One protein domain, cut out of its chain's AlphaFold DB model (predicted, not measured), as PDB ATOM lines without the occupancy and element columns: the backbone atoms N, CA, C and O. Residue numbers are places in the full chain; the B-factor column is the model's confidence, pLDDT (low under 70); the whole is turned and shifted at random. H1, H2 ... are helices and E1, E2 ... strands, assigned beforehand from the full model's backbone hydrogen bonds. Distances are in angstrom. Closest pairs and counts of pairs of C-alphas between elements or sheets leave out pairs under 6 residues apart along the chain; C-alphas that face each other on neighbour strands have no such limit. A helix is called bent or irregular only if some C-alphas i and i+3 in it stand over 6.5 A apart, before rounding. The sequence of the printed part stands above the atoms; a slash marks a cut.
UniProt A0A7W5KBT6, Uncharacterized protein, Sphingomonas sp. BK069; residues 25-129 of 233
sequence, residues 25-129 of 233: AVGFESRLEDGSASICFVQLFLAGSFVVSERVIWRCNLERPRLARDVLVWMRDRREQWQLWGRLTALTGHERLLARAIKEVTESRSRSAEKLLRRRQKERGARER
ATOM      1  N   ALA A  25       4.159 102.819  99.230       75.38
ATOM      2  CA  ALA A  25       4.892 101.807  99.994       75.38
ATOM      3  C   ALA A  25       6.306 102.293 100.347       75.38
ATOM      4  O   ALA A  25       6.856 103.186  99.702       75.38
ATOM      5  N   VAL A  26       6.902 101.713 101.391       76.69
ATOM      6  CA  VAL A  26       8.253 102.061 101.853       76.69
ATOM      7  C   VAL A  26       9.168 100.848 101.719       76.69
ATOM      8  O   VAL A  26       8.994  99.853 102.418       76.69
ATOM      9  N   GLY A  27      10.164 100.956 100.843       80.31
ATOM     10  CA  GLY A  27      11.242  99.986 100.672       80.31
ATOM     11  C   GLY A  27      12.549 100.443 101.318       80.31
ATOM     12  O   GLY A  27      12.695 101.595 101.732       80.31
ATOM     13  N   PHE A  28      13.524  99.539 101.372       82.94
ATOM     14  CA  PHE A  28      14.884  99.838 101.816       82.94
ATOM     15  C   PHE A  28      15.889  99.242 100.838       82.94
ATOM     16  O   PHE A  28      15.621  98.208 100.231       82.94
ATOM     17  N   GLU A  29      17.049  99.875 100.709       85.50
ATOM     18  CA  GLU A  29      18.143  99.400  99.870       85.50
ATOM     19  C   GLU A  29      19.491  99.709 100.521       85.50
ATOM     20  O   GLU A  29      19.690 100.790 101.075       85.50
ATOM     21  N   SER A  30      20.437  98.774 100.436       82.50
ATOM     22  CA  SER A  30      21.845  99.033 100.728       82.50
ATOM     23  C   SER A  30      22.671  99.038  99.441       82.50
ATOM     24  O   SER A  30      22.553  98.132  98.606       82.50
ATOM     25  N   ARG A  31      23.524 100.055  99.275       85.62
ATOM     26  CA  ARG A  31      24.388 100.220  98.095       85.62
ATOM     27  C   ARG A  31      25.845 100.389  98.515       85.62
ATOM     28  O   ARG A  31      26.131 100.945  99.576       85.62
ATOM     29  N   LEU A  32      26.747  99.899  97.668       84.44
ATOM     30  CA  LEU A  32      28.151 100.299  97.683       84.44
ATOM     31  C   LEU A  32      28.278 101.512  96.763       84.44
ATOM     32  O   LEU A  32      27.743 101.470  95.657       84.44
ATOM     33  N   GLU A  33      28.984 102.556  97.175       81.62
ATOM     34  CA  GLU A  33      29.347 103.614  96.226       81.62
ATOM     35  C   GLU A  33      30.585 103.166  95.441       81.62
ATOM     36  O   GLU A  33      31.575 102.721  96.034       81.62
ATOM     37  N   ASP A  34      30.512 103.222  94.110       68.56
ATOM     38  CA  ASP A  34      31.502 102.626  93.208       68.56
ATOM     39  C   ASP A  34      32.940 103.034  93.544       68.56
ATOM     40  O   ASP A  34      33.254 104.199  93.779       68.56
ATOM     41  N   GLY A  35      33.833 102.040  93.604       63.69
ATOM     42  CA  GLY A  35      35.254 102.238  93.916       63.69
ATOM     43  C   GLY A  35      35.561 102.668  95.358       63.69
ATOM     44  O   GLY A  35      36.727 102.658  95.751       63.69
ATOM     45  N   SER A  36      34.550 102.985  96.167       68.62
ATOM     46  CA  SER A  36      34.721 103.485  97.527       68.62
ATOM     47  C   SER A  36      34.558 102.384  98.581       68.62
ATOM     48  O   SER A  36      34.014 101.302  98.345       68.62
ATOM     49  N   ALA A  37      35.029 102.673  99.790       82.25
ATOM     50  CA  ALA A  37      34.712 101.894 100.977       82.25
ATOM     51  C   ALA A  37      33.424 102.393 101.665       82.25
ATOM     52  O   ALA A  37      33.242 102.170 102.861       82.25
ATOM     53  N   SER A  38      32.550 103.079 100.920       85.81
ATOM     54  CA  SER A  38      31.307 103.642 101.434       85.81
ATOM     55  C   SER A  38      30.129 102.696 101.242       85.81
ATOM     56  O   SER A  38      29.948 102.109 100.171       85.81
ATOM     57  N   ILE A  39      29.313 102.573 102.286       88.38
ATOM     58  CA  ILE A  39      28.008 101.914 102.244       88.38
ATOM     59  C   ILE A  39      26.951 102.958 102.576       88.38
ATOM     60  O   ILE A  39      27.079 103.678 103.570       88.38
ATOM     61  N   CYS A  40      25.876 102.991 101.796       88.62
ATOM     62  CA  CYS A  40      24.683 103.747 102.143       88.62
ATOM     63  C   CYS A  40      23.483 102.826 102.339       88.62
ATOM     64  O   CYS A  40      23.335 101.813 101.651       88.62
ATOM     65  N   PHE A  41      22.605 103.216 103.257       87.88
ATOM     66  CA  PHE A  41      21.305 102.597 103.458       87.88
ATOM     67  C   PHE A  41      20.220 103.633 103.192       87.88
ATOM     68  O   PHE A  41      20.211 104.723 103.773       87.88
ATOM     69  N   VAL A  42      19.333 103.299 102.268       88.62
ATOM     70  CA  VAL A  42      18.409 104.227 101.630       88.62
ATOM     71  C   VAL A  42      16.987 103.736 101.854       88.62
ATOM     72  O   VAL A  42      16.702 102.551 101.710       88.62
ATOM     73  N   GLN A  43      16.101 104.656 102.216       87.44
ATOM     74  CA  GLN A  43      14.660 104.457 102.232       87.44
ATOM     75  C   GLN A  43      14.102 104.815 100.856       87.44
ATOM     76  O   GLN A  43      14.383 105.897 100.342       87.44
ATOM     77  N   LEU A  44      13.300 103.933 100.275       87.62
ATOM     78  CA  LEU A  44      12.640 104.135  98.988       87.62
ATOM     79  C   LEU A  44      11.149 104.378  99.224       87.62
ATOM     80  O   LEU A  44      10.506 103.595  99.918       87.62
ATOM     81  N   PHE A  45      10.595 105.437  98.642       85.62
ATOM     82  CA  PHE A  45       9.155 105.693  98.609       85.62
ATOM     83  C   PHE A  45       8.623 105.244  97.254       85.62
ATOM     84  O   PHE A  45       9.058 105.745  96.216       85.62
ATOM     85  N   LEU A  46       7.715 104.277  97.269       82.31
ATOM     86  CA  LEU A  46       7.227 103.578  96.089       82.31
ATOM     87  C   LEU A  46       5.768 103.950  95.813       82.31
ATOM     88  O   LEU A  46       4.981 104.057  96.751       82.31
ATOM     89  N   ALA A  47       5.402 104.089  94.540       81.62
ATOM     90  CA  ALA A  47       4.015 104.122  94.074       81.62
ATOM     91  C   ALA A  47       3.846 103.026  93.016       81.62
ATOM     92  O   ALA A  47       4.384 103.122  91.909       81.62
ATOM     93  N   GLY A  48       3.165 101.938  93.383       79.50
ATOM     94  CA  GLY A  48       3.195 100.703  92.599       79.50
ATOM     95  C   GLY A  48       4.624 100.159  92.476       79.50
ATOM     96  O   GLY A  48       5.314  99.980  93.477       79.50
ATOM     97  N   SER A  49       5.086  99.927  91.245       76.06
ATOM     98  CA  SER A  49       6.436  99.425  90.944       76.06
ATOM     99  C   SER A  49       7.501 100.516  90.776       76.06
ATOM    100  O   SER A  49       8.652 100.200  90.476       76.06
ATOM    101  N   PHE A  50       7.145 101.795  90.920       77.69
ATOM    102  CA  PHE A  50       8.053 102.915  90.664       77.69
ATOM    103  C   PHE A  50       8.572 103.531  91.961       77.69
ATOM    104  O   PHE A  50       7.808 103.754  92.899       77.69
ATOM    105  N   VAL A  51       9.866 103.867  91.991       83.56
ATOM    106  CA  VAL A  51      10.453 104.696  93.052       83.56
ATOM    107  C   VAL A  51      10.129 106.159  92.760       83.56
ATOM    108  O   VAL A  51      10.582 106.702  91.757       83.56
ATOM    109  N   VAL A  52       9.353 106.792  93.637       86.25
ATOM    110  CA  VAL A  52       8.944 108.201  93.524       86.25
ATOM    111  C   VAL A  52       9.966 109.123  94.186       86.25
ATOM    112  O   VAL A  52      10.239 110.212  93.693       86.25
ATOM    113  N   SER A  53      10.548 108.687  95.303       87.69
ATOM    114  CA  SER A  53      11.593 109.423  96.011       87.69
ATOM    115  C   SER A  53      12.484 108.459  96.781       87.69
ATOM    116  O   SER A  53      12.045 107.387  97.198       87.69
ATOM    117  N   GLU A  54      13.721 108.869  97.039       89.56
ATOM    118  CA  GLU A  54      14.621 108.171  97.950       89.56
ATOM    119  C   GLU A  54      15.124 109.104  99.054       89.56
ATOM    120  O   GLU A  54      15.217 110.319  98.873       89.56
ATOM    121  N   ARG A  55      15.426 108.538 100.222       86.19
ATOM    122  CA  ARG A  55      16.026 109.250 101.352       86.19
ATOM    123  C   ARG A  55      17.179 108.430 101.901       86.19
ATOM    124  O   ARG A  55      16.980 107.309 102.364       86.19
ATOM    125  N   VAL A  56      18.381 109.000 101.910       88.00
ATOM    126  CA  VAL A  56      19.525 108.385 102.594       88.00
ATOM    127  C   VAL A  56      19.247 108.404 104.095       88.00
ATOM    128  O   VAL A  56      19.094 109.469 104.692       88.00
ATOM    129  N   ILE A  57      19.150 107.221 104.699       86.12
ATOM    130  CA  ILE A  57      18.979 107.072 106.149       86.12
ATOM    131  C   ILE A  57      20.333 107.256 106.818       86.12
ATOM    132  O   ILE A  57      20.450 107.951 107.824       86.12
ATOM    133  N   TRP A  58      21.361 106.637 106.241       88.69
ATOM    134  CA  TRP A  58      22.736 106.806 106.671       88.69
ATOM    135  C   TRP A  58      23.718 106.428 105.568       88.69
ATOM    136  O   TRP A  58      23.406 105.666 104.648       88.69
ATOM    137  N   ARG A  59      24.928 106.967 105.702       89.38
ATOM    138  CA  ARG A  59      26.099 106.653 104.890       89.38
ATOM    139  C   ARG A  59      27.291 106.512 105.826       89.38
ATOM    140  O   ARG A  59      27.468 107.340 106.713       89.38
ATOM    141  N   CYS A  60      28.106 105.490 105.606       87.81
ATOM    142  CA  CYS A  60      29.328 105.259 106.362       87.81
ATOM    143  C   CYS A  60      30.481 104.949 105.415       87.81
ATOM    144  O   CYS A  60      30.335 104.135 104.506       87.81
ATOM    145  N   ASN A  61      31.633 105.563 105.685       89.06
ATOM    146  CA  ASN A  61      32.899 105.234 105.048       89.06
ATOM    147  C   ASN A  61      33.678 104.275 105.947       89.06
ATOM    148  O   ASN A  61      34.018 104.609 107.079       89.06
ATOM    149  N   LEU A  62      33.979 103.092 105.428       87.19
ATOM    150  CA  LEU A  62      34.819 102.109 106.097       87.19
ATOM    151  C   LEU A  62      36.271 102.271 105.643       87.19
ATOM    152  O   LEU A  62      36.549 102.756 104.556       87.19
ATOM    153  N   GLU A  63      37.227 101.822 106.447       83.81
ATOM    154  CA  GLU A  63      38.651 101.959 106.101       83.81
ATOM    155  C   GLU A  63      39.073 101.078 104.916       83.81
ATOM    156  O   GLU A  63      40.080 101.326 104.256       83.81
ATOM    157  N   ARG A  64      38.337  99.987 104.664       86.50
ATOM    158  CA  ARG A  64      38.720  98.955 103.694       86.50
ATOM    159  C   ARG A  64      37.566  98.665 102.736       86.50
ATOM    160  O   ARG A  64      36.539  98.156 103.189       86.50
ATOM    161  N   PRO A  65      37.754  98.807 101.408       88.06
ATOM    162  CA  PRO A  65      36.719  98.479 100.421       88.06
ATOM    163  C   PRO A  65      36.204  97.037 100.529       88.06
ATOM    164  O   PRO A  65      35.021  96.762 100.356       88.06
ATOM    165  N   ARG A  66      37.084  96.091 100.885       88.12
ATOM    166  CA  ARG A  66      36.693  94.692 101.130       88.12
ATOM    167  C   ARG A  66      35.841  94.509 102.384       88.12
ATOM    168  O   ARG A  66      35.094  93.548 102.445       88.12
ATOM    169  N   LEU A  67      35.995  95.339 103.414       89.19
ATOM    170  CA  LEU A  67      35.112  95.276 104.582       89.19
ATOM    171  C   LEU A  67      33.730  95.817 104.208       89.19
ATOM    172  O   LEU A  67      32.731  95.219 104.589       89.19
ATOM    173  N   ALA A  68      33.688  96.877 103.395       89.62
ATOM    174  CA  ALA A  68      32.436  97.448 102.919       89.62
ATOM    175  C   ALA A  68      31.600  96.459 102.100       89.62
ATOM    176  O   ALA A  68      30.410  96.285 102.353       89.62
ATOM    177  N   ARG A  69      32.240  95.734 101.177       88.62
ATOM    178  CA  ARG A  69      31.573  94.673 100.408       88.62
ATOM    179  C   ARG A  69      31.020  93.567 101.301       88.62
ATOM    180  O   ARG A  69      29.879  93.162 101.117       88.62
ATOM    181  N   ASP A  70      31.788  93.102 102.278       90.75
ATOM    182  CA  ASP A  70      31.337  92.019 103.153       90.75
ATOM    183  C   ASP A  70      30.210  92.454 104.093       90.75
ATOM    184  O   ASP A  70      29.277  91.689 104.314       90.75
ATOM    185  N   VAL A  71      30.259  93.683 104.617       91.25
ATOM    186  CA  VAL A  71      29.154  94.256 105.397       91.25
ATOM    187  C   VAL A  71      27.905  94.387 104.524       91.25
ATOM    188  O   VAL A  71      26.815  94.035 104.970       91.25
ATOM    189  N   LEU A  72      28.049  94.807 103.264       90.12
ATOM    190  CA  LEU A  72      26.933  94.868 102.320       90.12
ATOM    191  C   LEU A  72      26.315  93.485 102.067       90.12
ATOM    192  O   LEU A  72      25.092  93.357 102.088       90.12
ATOM    193  N   VAL A  73      27.139  92.454 101.854       90.56
ATOM    194  CA  VAL A  73      26.673  91.062 101.710       90.56
ATOM    195  C   VAL A  73      25.958  90.608 102.982       90.56
ATOM    196  O   VAL A  73      24.815  90.175 102.910       90.56
ATOM    197  N   TRP A  74      26.562  90.822 104.155       93.19
ATOM    198  CA  TRP A  74      25.960  90.487 105.449       93.19
ATOM    199  C   TRP A  74      24.589  91.147 105.654       93.19
ATOM    200  O   TRP A  74      23.668  90.507 106.171       93.19
ATOM    201  N   MET A  75      24.444  92.407 105.229       90.38
ATOM    202  CA  MET A  75      23.172  93.126 105.260       90.38
ATOM    203  C   MET A  75      22.168  92.538 104.267       90.38
ATOM    204  O   MET A  75      20.995  92.405 104.606       90.38
ATOM    205  N   ARG A  76      22.598  92.194 103.046       89.06
ATOM    206  CA  ARG A  76      21.736  91.602 102.006       89.06
ATOM    207  C   ARG A  76      21.233  90.209 102.372       89.06
ATOM    208  O   ARG A  76      20.097  89.896 102.038       89.06
ATOM    209  N   ASP A  77      22.025  89.428 103.094       91.56
ATOM    210  CA  ASP A  77      21.622  88.111 103.601       91.56
ATOM    211  C   ASP A  77      20.552  88.200 104.705       91.56
ATOM    212  O   ASP A  77      20.016  87.181 105.123       91.56
ATOM    213  N   ARG A  78      20.264  89.414 105.198       92.19
ATOM    214  CA  ARG A  78      19.316  89.716 106.284       92.19
ATOM    215  C   ARG A  78      18.284  90.764 105.859       92.19
ATOM    216  O   ARG A  78      17.934  91.666 106.626       92.19
ATOM    217  N   ARG A  79      17.841  90.703 104.599       87.50
ATOM    218  CA  ARG A  79      16.873  91.653 104.008       87.50
ATOM    219  C   ARG A  79      15.583  91.768 104.814       87.50
ATOM    220  O   ARG A  79      15.029  92.857 104.921       87.50
ATOM    221  N   GLU A  80      15.144  90.684 105.440       88.12
ATOM    222  CA  GLU A  80      13.968  90.637 106.311       88.12
ATOM    223  C   GLU A  80      14.072  91.580 107.523       88.12
ATOM    224  O   GLU A  80      13.061  92.019 108.067       88.12
ATOM    225  N   GLN A  81      15.288  91.963 107.924       89.44
ATOM    226  CA  GLN A  81      15.526  92.853 109.062       89.44
ATOM    227  C   GLN A  81      15.612  94.332 108.662       89.44
ATOM    228  O   GLN A  81      15.692  95.199 109.535       89.44
ATOM    229  N   TRP A  82      15.571  94.661 107.367       89.81
ATOM    230  CA  TRP A  82      15.810  96.025 106.885       89.81
ATOM    231  C   TRP A  82      14.776  97.035 107.380       89.81
ATOM    232  O   TRP A  82      15.151  98.153 107.727       89.81
ATOM    233  N   GLN A  83      13.499  96.650 107.490       86.50
ATOM    234  CA  GLN A  83      12.470  97.536 108.046       86.50
ATOM    235  C   GLN A  83      12.762  97.897 109.507       86.50
ATOM    236  O   GLN A  83      12.681  99.064 109.899       86.50
ATOM    237  N   LEU A  84      13.134  96.896 110.309       86.44
ATOM    238  CA  LEU A  84      13.515  97.088 111.703       86.44
ATOM    239  C   LEU A  84      14.754  97.982 111.796       86.44
ATOM    240  O   LEU A  84      14.773  98.926 112.580       86.44
ATOM    241  N   TRP A  85      15.766  97.728 110.969       89.56
ATOM    242  CA  TRP A  85      16.985  98.528 110.932       89.56
ATOM    243  C   TRP A  85      16.723  99.969 110.520       89.56
ATOM    244  O   TRP A  85      17.254 100.868 111.162       89.56
ATOM    245  N   GLY A  86      15.875 100.218 109.520       84.94
ATOM    246  CA  GLY A  86      15.479 101.569 109.122       84.94
ATOM    247  C   GLY A  86      14.827 102.342 110.264       84.94
ATOM    248  O   GLY A  86      15.237 103.465 110.558       84.94
ATOM    249  N   ARG A  87      13.879 101.710 110.973       85.00
ATOM    250  CA  ARG A  87      13.206 102.304 112.142       85.00
ATOM    251  C   ARG A  87      14.171 102.560 113.298       85.00
ATOM    252  O   ARG A  87      14.198 103.659 113.840       85.00
ATOM    253  N   LEU A  88      14.984 101.566 113.659       83.50
ATOM    254  CA  LEU A  88      15.957 101.694 114.745       83.50
ATOM    255  C   LEU A  88      17.008 102.751 114.433       83.50
ATOM    256  O   LEU A  88      17.350 103.547 115.297       83.50
ATOM    257  N   THR A  89      17.479 102.813 113.191       85.31
ATOM    258  CA  THR A  89      18.497 103.785 112.797       85.31
ATOM    259  C   THR A  89      17.977 105.219 112.877       85.31
ATOM    260  O   THR A  89      18.718 106.103 113.301       85.31
ATOM    261  N   ALA A  90      16.703 105.448 112.547       79.94
ATOM    262  CA  ALA A  90      16.069 106.754 112.716       79.94
ATOM    263  C   ALA A  90      15.974 107.191 114.192       79.94
ATOM    264  O   ALA A  90      15.996 108.385 114.470       79.94
ATOM    265  N   LEU A  91      15.885 106.238 115.127       80.88
ATOM    266  CA  LEU A  91      15.754 106.502 116.564       80.88
ATOM    267  C   LEU A  91      17.103 106.594 117.289       80.88
ATOM    268  O   LEU A  91      17.280 107.439 118.159       80.88
ATOM    269  N   THR A  92      18.042 105.701 116.973       83.00
ATOM    270  CA  THR A  92      19.279 105.506 117.752       83.00
ATOM    271  C   THR A  92      20.557 105.817 116.983       83.00
ATOM    272  O   THR A  92      21.646 105.673 117.536       83.00
ATOM    273  N   GLY A  93      20.454 106.187 115.706       83.94
ATOM    274  CA  GLY A  93      21.599 106.295 114.808       83.94
ATOM    275  C   GLY A  93      22.099 104.936 114.299       83.94
ATOM    276  O   GLY A  93      21.694 103.868 114.765       83.94
ATOM    277  N   HIS A  94      22.977 104.989 113.296       85.62
ATOM    278  CA  HIS A  94      23.408 103.840 112.490       85.62
ATOM    279  C   HIS A  94      24.620 103.082 113.063       85.62
ATOM    280  O   HIS A  94      24.857 101.924 112.716       85.62
ATOM    281  N   GLU A  95      25.344 103.703 113.997       87.88
ATOM    282  CA  GLU A  95      26.599 103.202 114.573       87.88
ATOM    283  C   GLU A  95      26.476 101.797 115.176       87.88
ATOM    284  O   GLU A  95      27.334 100.941 114.976       87.88
ATOM    285  N   ARG A  96      25.375 101.511 115.883       87.12
ATOM    286  CA  ARG A  96      25.173 100.204 116.537       87.12
ATOM    287  C   ARG A  96      24.969  99.073 115.533       87.12
ATOM    288  O   ARG A  96      25.473  97.969 115.742       87.12
ATOM    289  N   LEU A  97      24.232  99.342 114.455       88.00
ATOM    290  CA  LEU A  97      24.013  98.374 113.382       88.00
ATOM    291  C   LEU A  97      25.329  98.075 112.666       88.00
ATOM    292  O   LEU A  97      25.664  96.910 112.462       88.00
ATOM    293  N   LEU A  98      26.098  99.119 112.351       89.31
ATOM    294  CA  LEU A  98      27.405  98.977 111.722       89.31
ATOM    295  C   LEU A  98      28.405  98.241 112.607       89.31
ATOM    296  O   LEU A  98      29.042  97.303 112.136       89.31
ATOM    297  N   ALA A  99      28.507  98.593 113.889       89.94
ATOM    298  CA  ALA A  99      29.389  97.908 114.828       89.94
ATOM    299  C   ALA A  99      29.061  96.409 114.916       89.94
ATOM    300  O   ALA A  99      29.963  95.568 114.889       89.94
ATOM    301  N   ARG A 100      27.767  96.058 114.949       90.50
ATOM    302  CA  ARG A 100      27.319  94.662 114.913       90.50
ATOM    303  C   ARG A 100      27.701  93.974 113.602       90.50
ATOM    304  O   ARG A 100      28.260  92.880 113.644       90.50
ATOM    305  N   ALA A 101      27.433  94.606 112.461       91.38
ATOM    306  CA  ALA A 101      27.741  94.046 111.149       91.38
ATOM    307  C   ALA A 101      29.249  93.795 110.981       91.38
ATOM    308  O   ALA A 101      29.663  92.702 110.599       91.38
ATOM    309  N   ILE A 102      30.082  94.776 111.344       92.69
ATOM    310  CA  ILE A 102      31.546  94.673 111.299       92.69
ATOM    311  C   ILE A 102      32.036  93.542 112.210       92.69
ATOM    312  O   ILE A 102      32.884  92.744 111.799       92.69
ATOM    313  N   LYS A 103      31.493  93.428 113.427       94.06
ATOM    314  CA  LYS A 103      31.847  92.351 114.357       94.06
ATOM    315  C   LYS A 103      31.510  90.973 113.782       94.06
ATOM    316  O   LYS A 103      32.380  90.112 113.719       94.06
ATOM    317  N   GLU A 104      30.286  90.765 113.304       93.38
ATOM    318  CA  GLU A 104      29.875  89.466 112.752       93.38
ATOM    319  C   GLU A 104      30.675  89.094 111.488       93.38
ATOM    320  O   GLU A 104      31.090  87.943 111.328       93.38
ATOM    321  N   VAL A 105      30.959  90.063 110.610       94.00
ATOM    322  CA  VAL A 105      31.792  89.856 109.412       94.00
ATOM    323  C   VAL A 105      33.228  89.482 109.782       94.00
ATOM    324  O   VAL A 105      33.791  88.546 109.210       94.00
ATOM    325  N   THR A 106      33.837  90.190 110.735       92.38
ATOM    326  CA  THR A 106      35.218  89.909 111.157       92.38
ATOM    327  C   THR A 106      35.326  88.552 111.851       92.38
ATOM    328  O   THR A 106      36.213  87.773 111.503       92.38
ATOM    329  N   GLU A 107      34.382  88.199 112.727       92.81
ATOM    330  CA  GLU A 107      34.315  86.867 113.342       92.81
ATOM    331  C   GLU A 107      34.123  85.754 112.304       92.81
ATOM    332  O   GLU A 107      34.800  84.724 112.361       92.81
ATOM    333  N   SER A 108      33.239  85.951 111.320       90.44
ATOM    334  CA  SER A 108      33.008  84.981 110.243       90.44
ATOM    335  C   SER A 108      34.265  84.749 109.396       90.44
ATOM    336  O   SER A 108      34.608  83.603 109.072       90.44
ATOM    337  N   ARG A 109      35.015  85.820 109.098       88.06
ATOM    338  CA  ARG A 109      36.310  85.737 108.409       88.06
ATOM    339  C   ARG A 109      37.336  84.964 109.225       88.06
ATOM    340  O   ARG A 109      37.957  84.055 108.677       88.06
ATOM    341  N   SER A 110      37.483  85.277 110.510       88.06
ATOM    342  CA  SER A 110      38.417  84.574 111.398       88.06
ATOM    343  C   SER A 110      38.099  83.082 111.463       88.06
ATOM    344  O   SER A 110      38.972  82.255 111.206       88.06
ATOM    345  N   ARG A 111      36.824  82.717 111.655       90.81
ATOM    346  CA  ARG A 111      36.381  81.310 111.656       90.81
ATOM    347  C   ARG A 111      36.652  80.611 110.323       90.81
ATOM    348  O   ARG A 111      37.030  79.441 110.298       90.81
ATOM    349  N   SER A 112      36.454  81.302 109.203       87.06
ATOM    350  CA  SER A 112      36.716  80.747 107.870       87.06
ATOM    351  C   SER A 112      38.214  80.548 107.622       87.06
ATOM    352  O   SER A 112      38.618  79.506 107.101       87.06
ATOM    353  N   ALA A 113      39.048  81.495 108.056       88.69
ATOM    354  CA  ALA A 113      40.502  81.388 107.996       88.69
ATOM    355  C   ALA A 113      41.018  80.229 108.864       88.69
ATOM    356  O   ALA A 113      41.797  79.404 108.384       88.69
ATOM    357  N   GLU A 114      40.523  80.091 110.095       91.25
ATOM    358  CA  GLU A 114      40.843  78.966 110.980       91.25
ATOM    359  C   GLU A 114      40.438  77.621 110.373       91.25
ATOM    360  O   GLU A 114      41.224  76.671 110.381       91.25
ATOM    361  N   LYS A 115      39.237  77.527 109.786       90.31
ATOM    362  CA  LYS A 115      38.789  76.313 109.084       90.31
ATOM    363  C   LYS A 115      39.725  75.950 107.933       90.31
ATOM    364  O   LYS A 115      40.068  74.775 107.787       90.31
ATOM    365  N   LEU A 116      40.162  76.930 107.141       89.81
ATOM    366  CA  LEU A 116      41.113  76.714 106.049       89.81
ATOM    367  C   LEU A 116      42.484  76.261 106.562       89.81
ATOM    368  O   LEU A 116      43.052  75.316 106.016       89.81
ATOM    369  N   LEU A 117      42.999  76.878 107.629       90.25
ATOM    370  CA  LEU A 117      44.261  76.471 108.253       90.25
ATOM    371  C   LEU A 117      44.178  75.048 108.806       90.25
ATOM    372  O   LEU A 117      45.039  74.222 108.504       90.25
ATOM    373  N   ARG A 118      43.107  74.724 109.535       90.38
ATOM    374  CA  ARG A 118      42.871  73.380 110.071       90.38
ATOM    375  C   ARG A 118      42.743  72.345 108.956       90.38
ATOM    376  O   ARG A 118      43.258  71.239 109.093       90.38
ATOM    377  N   ARG A 119      42.084  72.689 107.846       90.25
ATOM    378  CA  ARG A 119      42.000  71.826 106.661       90.25
ATOM    379  C   ARG A 119      43.384  71.579 106.061       90.25
ATOM    380  O   ARG A 119      43.746  70.423 105.880       90.25
ATOM    381  N   ARG A 120      44.187  72.626 105.853       87.62
ATOM    382  CA  ARG A 120      45.564  72.501 105.341       87.62
ATOM    383  C   ARG A 120      46.456  71.665 106.259       87.62
ATOM    384  O   ARG A 120      47.226  70.847 105.770       87.62
ATOM    385  N   GLN A 121      46.356  71.843 107.575       87.25
ATOM    386  CA  GLN A 121      47.099  71.032 108.546       87.25
ATOM    387  C   GLN A 121      46.679  69.561 108.496       87.25
ATOM    388  O   GLN A 121      47.537  68.684 108.467       87.25
ATOM    389  N   LYS A 122      45.372  69.281 108.424       84.12
ATOM    390  CA  LYS A 122      44.864  67.914 108.251       84.12
ATOM    391  C   LYS A 122      45.354  67.285 106.950       84.12
ATOM    392  O   LYS A 122      45.754  66.130 106.974       84.12
ATOM    393  N   GLU A 123      45.346  68.032 105.848       82.38
ATOM    394  CA  GLU A 123      45.844  67.570 104.548       82.38
ATOM    395  C   GLU A 123      47.352  67.280 104.595       82.38
ATOM    396  O   GLU A 123      47.783  66.241 104.106       82.38
ATOM    397  N   ARG A 124      48.154  68.137 105.241       80.38
ATOM    398  CA  ARG A 124      49.590  67.880 105.454       80.38
ATOM    399  C   ARG A 124      49.826  66.625 106.290       80.38
ATOM    400  O   ARG A 124      50.522  65.727 105.833       80.38
ATOM    401  N   GLY A 125      49.176  66.514 107.447       77.06
ATOM    402  CA  GLY A 125      49.302  65.329 108.299       77.06
ATOM    403  C   GLY A 125      48.719  64.060 107.666       77.06
ATOM    404  O   GLY A 125      49.108  62.955 108.029       77.06
ATOM    405  N   ALA A 126      47.771  64.170 106.732       72.00
ATOM    406  CA  ALA A 126      47.302  63.034 105.939       72.00
ATOM    407  C   ALA A 126      48.368  62.583 104.931       72.00
ATOM    408  O   ALA A 126      48.657  61.395 104.881       72.00
ATOM    409  N   ARG A 127      49.005  63.518 104.213       74.00
ATOM    410  CA  ARG A 127      50.105  63.223 103.274       74.00
ATOM    411  C   ARG A 127      51.335  62.638 103.961       74.00
ATOM    412  O   ARG A 127      52.016  61.800 103.389       74.00
ATOM    413  N   GLU A 128      51.651  63.102 105.166       75.50
ATOM    414  CA  GLU A 128      52.742  62.534 105.964       75.50
ATOM    415  C   GLU A 128      52.415  61.103 106.391       75.50
ATOM    416  O   GLU A 128      53.227  60.207 106.184       75.50
ATOM    417  N   ARG A 129      51.195  60.867 106.889       68.38
ATOM    418  CA  ARG A 129      50.732  59.520 107.243       68.38
ATOM    419  C   ARG A 129      50.651  58.590 106.044       68.38
ATOM    420  O   ARG A 129      50.956  57.423 106.191       68.38
TER     421      ARG A 129
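This is residues 25 to 129 of the 233 residues of an uncharacterized protein of Sphingomonas sp. BK069 (UniProt A0A7W5KBT6). A small, strongly twisted sheet of three strands has two helices, H1 and H2, packed on one of its faces, and a long straight helix, H3, passes H1 and sticks out as an arm with residues 110 to 129. The other face of the sheet is bare, and the arm lengthens the whole to 66 A, while the body without it spans 39 by 27 by 20 A. The printed part has 105 residues, with three named strands and then three named helices in the order E1, E2, E3, H1, H2, H3; the sheet's order is E1, E2, E3, antiparallel, and the class is mixed, helices and strands. The whole is loose, with a radius of gyration of the C-alphas of 18.4 A and spans of 66 by 27 by 27 A.

E1, residues 25 to 32, E2, residues 38 to 47, and E3, residues 50 to 61, form a meander, each strand the antiparallel neighbour of the one before. In the hairpin of E1 and E2, N 27 and O 44 are 2.8 A apart, within hydrogen-bond range. In the hairpin of E2 and E3, N 43 and O 55 are 2.8 A apart, also within range. E3 bends by 68 degrees at residue 53. H1, residues 65 to 76, and H2, residues 79 to 92, are on the same face of the sheet, two layers in which helices cover one face. H1 has a height over the sheet of 8.2 A and runs along the strands, at 12 degrees to E1 on the local plane; its closest C-alphas to E1 are those of Leu 72 and Ser 30, 6.8 A apart. H2, at a height over the sheet of 8.8 A, runs across the strands, at 89 degrees to E1 on the local plane; the C-alphas of Trp 82 and Phe 28, the closest of H2 and E1, are 6.4 A apart. H1 and H2 meet only through their link. H3, residues 95 to 129, touches H1 with residues 101 to 105 alone, about perpendicular at 76 degrees, the closest C-alphas being those of Val 71 and Ala 101, 5.9 A apart. H3 and H2 are close but not clearly touching, the C-alphas of Trp 85 and Leu 97 being the closest at 7.4 A. Every O i to N i+4 pair is within hydrogen-bond range in H1 and H3, and 8 of 10 are in H2.

E1 begins at C-alpha 25 (4.892, 101.807, 99.994) and is 23.4 A long; E2 measures 28.3 A and E3 28.8 A. H1 measures 16.6 A. H2 measures 19.7 A and is irregular, with C-alphas 80 and 83 7.3 A apart. H3 runs 50.4 A from C-alpha 95 (26.599, 103.202, 114.573) to C-alpha 129 (50.732, 59.520, 107.243).

The two C-alphas farthest apart are those of Ala 47 and Arg 129, 65.9 A. Without the residues that stand free, the body spans 39 by 27 by 20 A. The printed part has no cut, and its links are tight. The model's pLDDT is under 70 at residues 34 to 36 and 129.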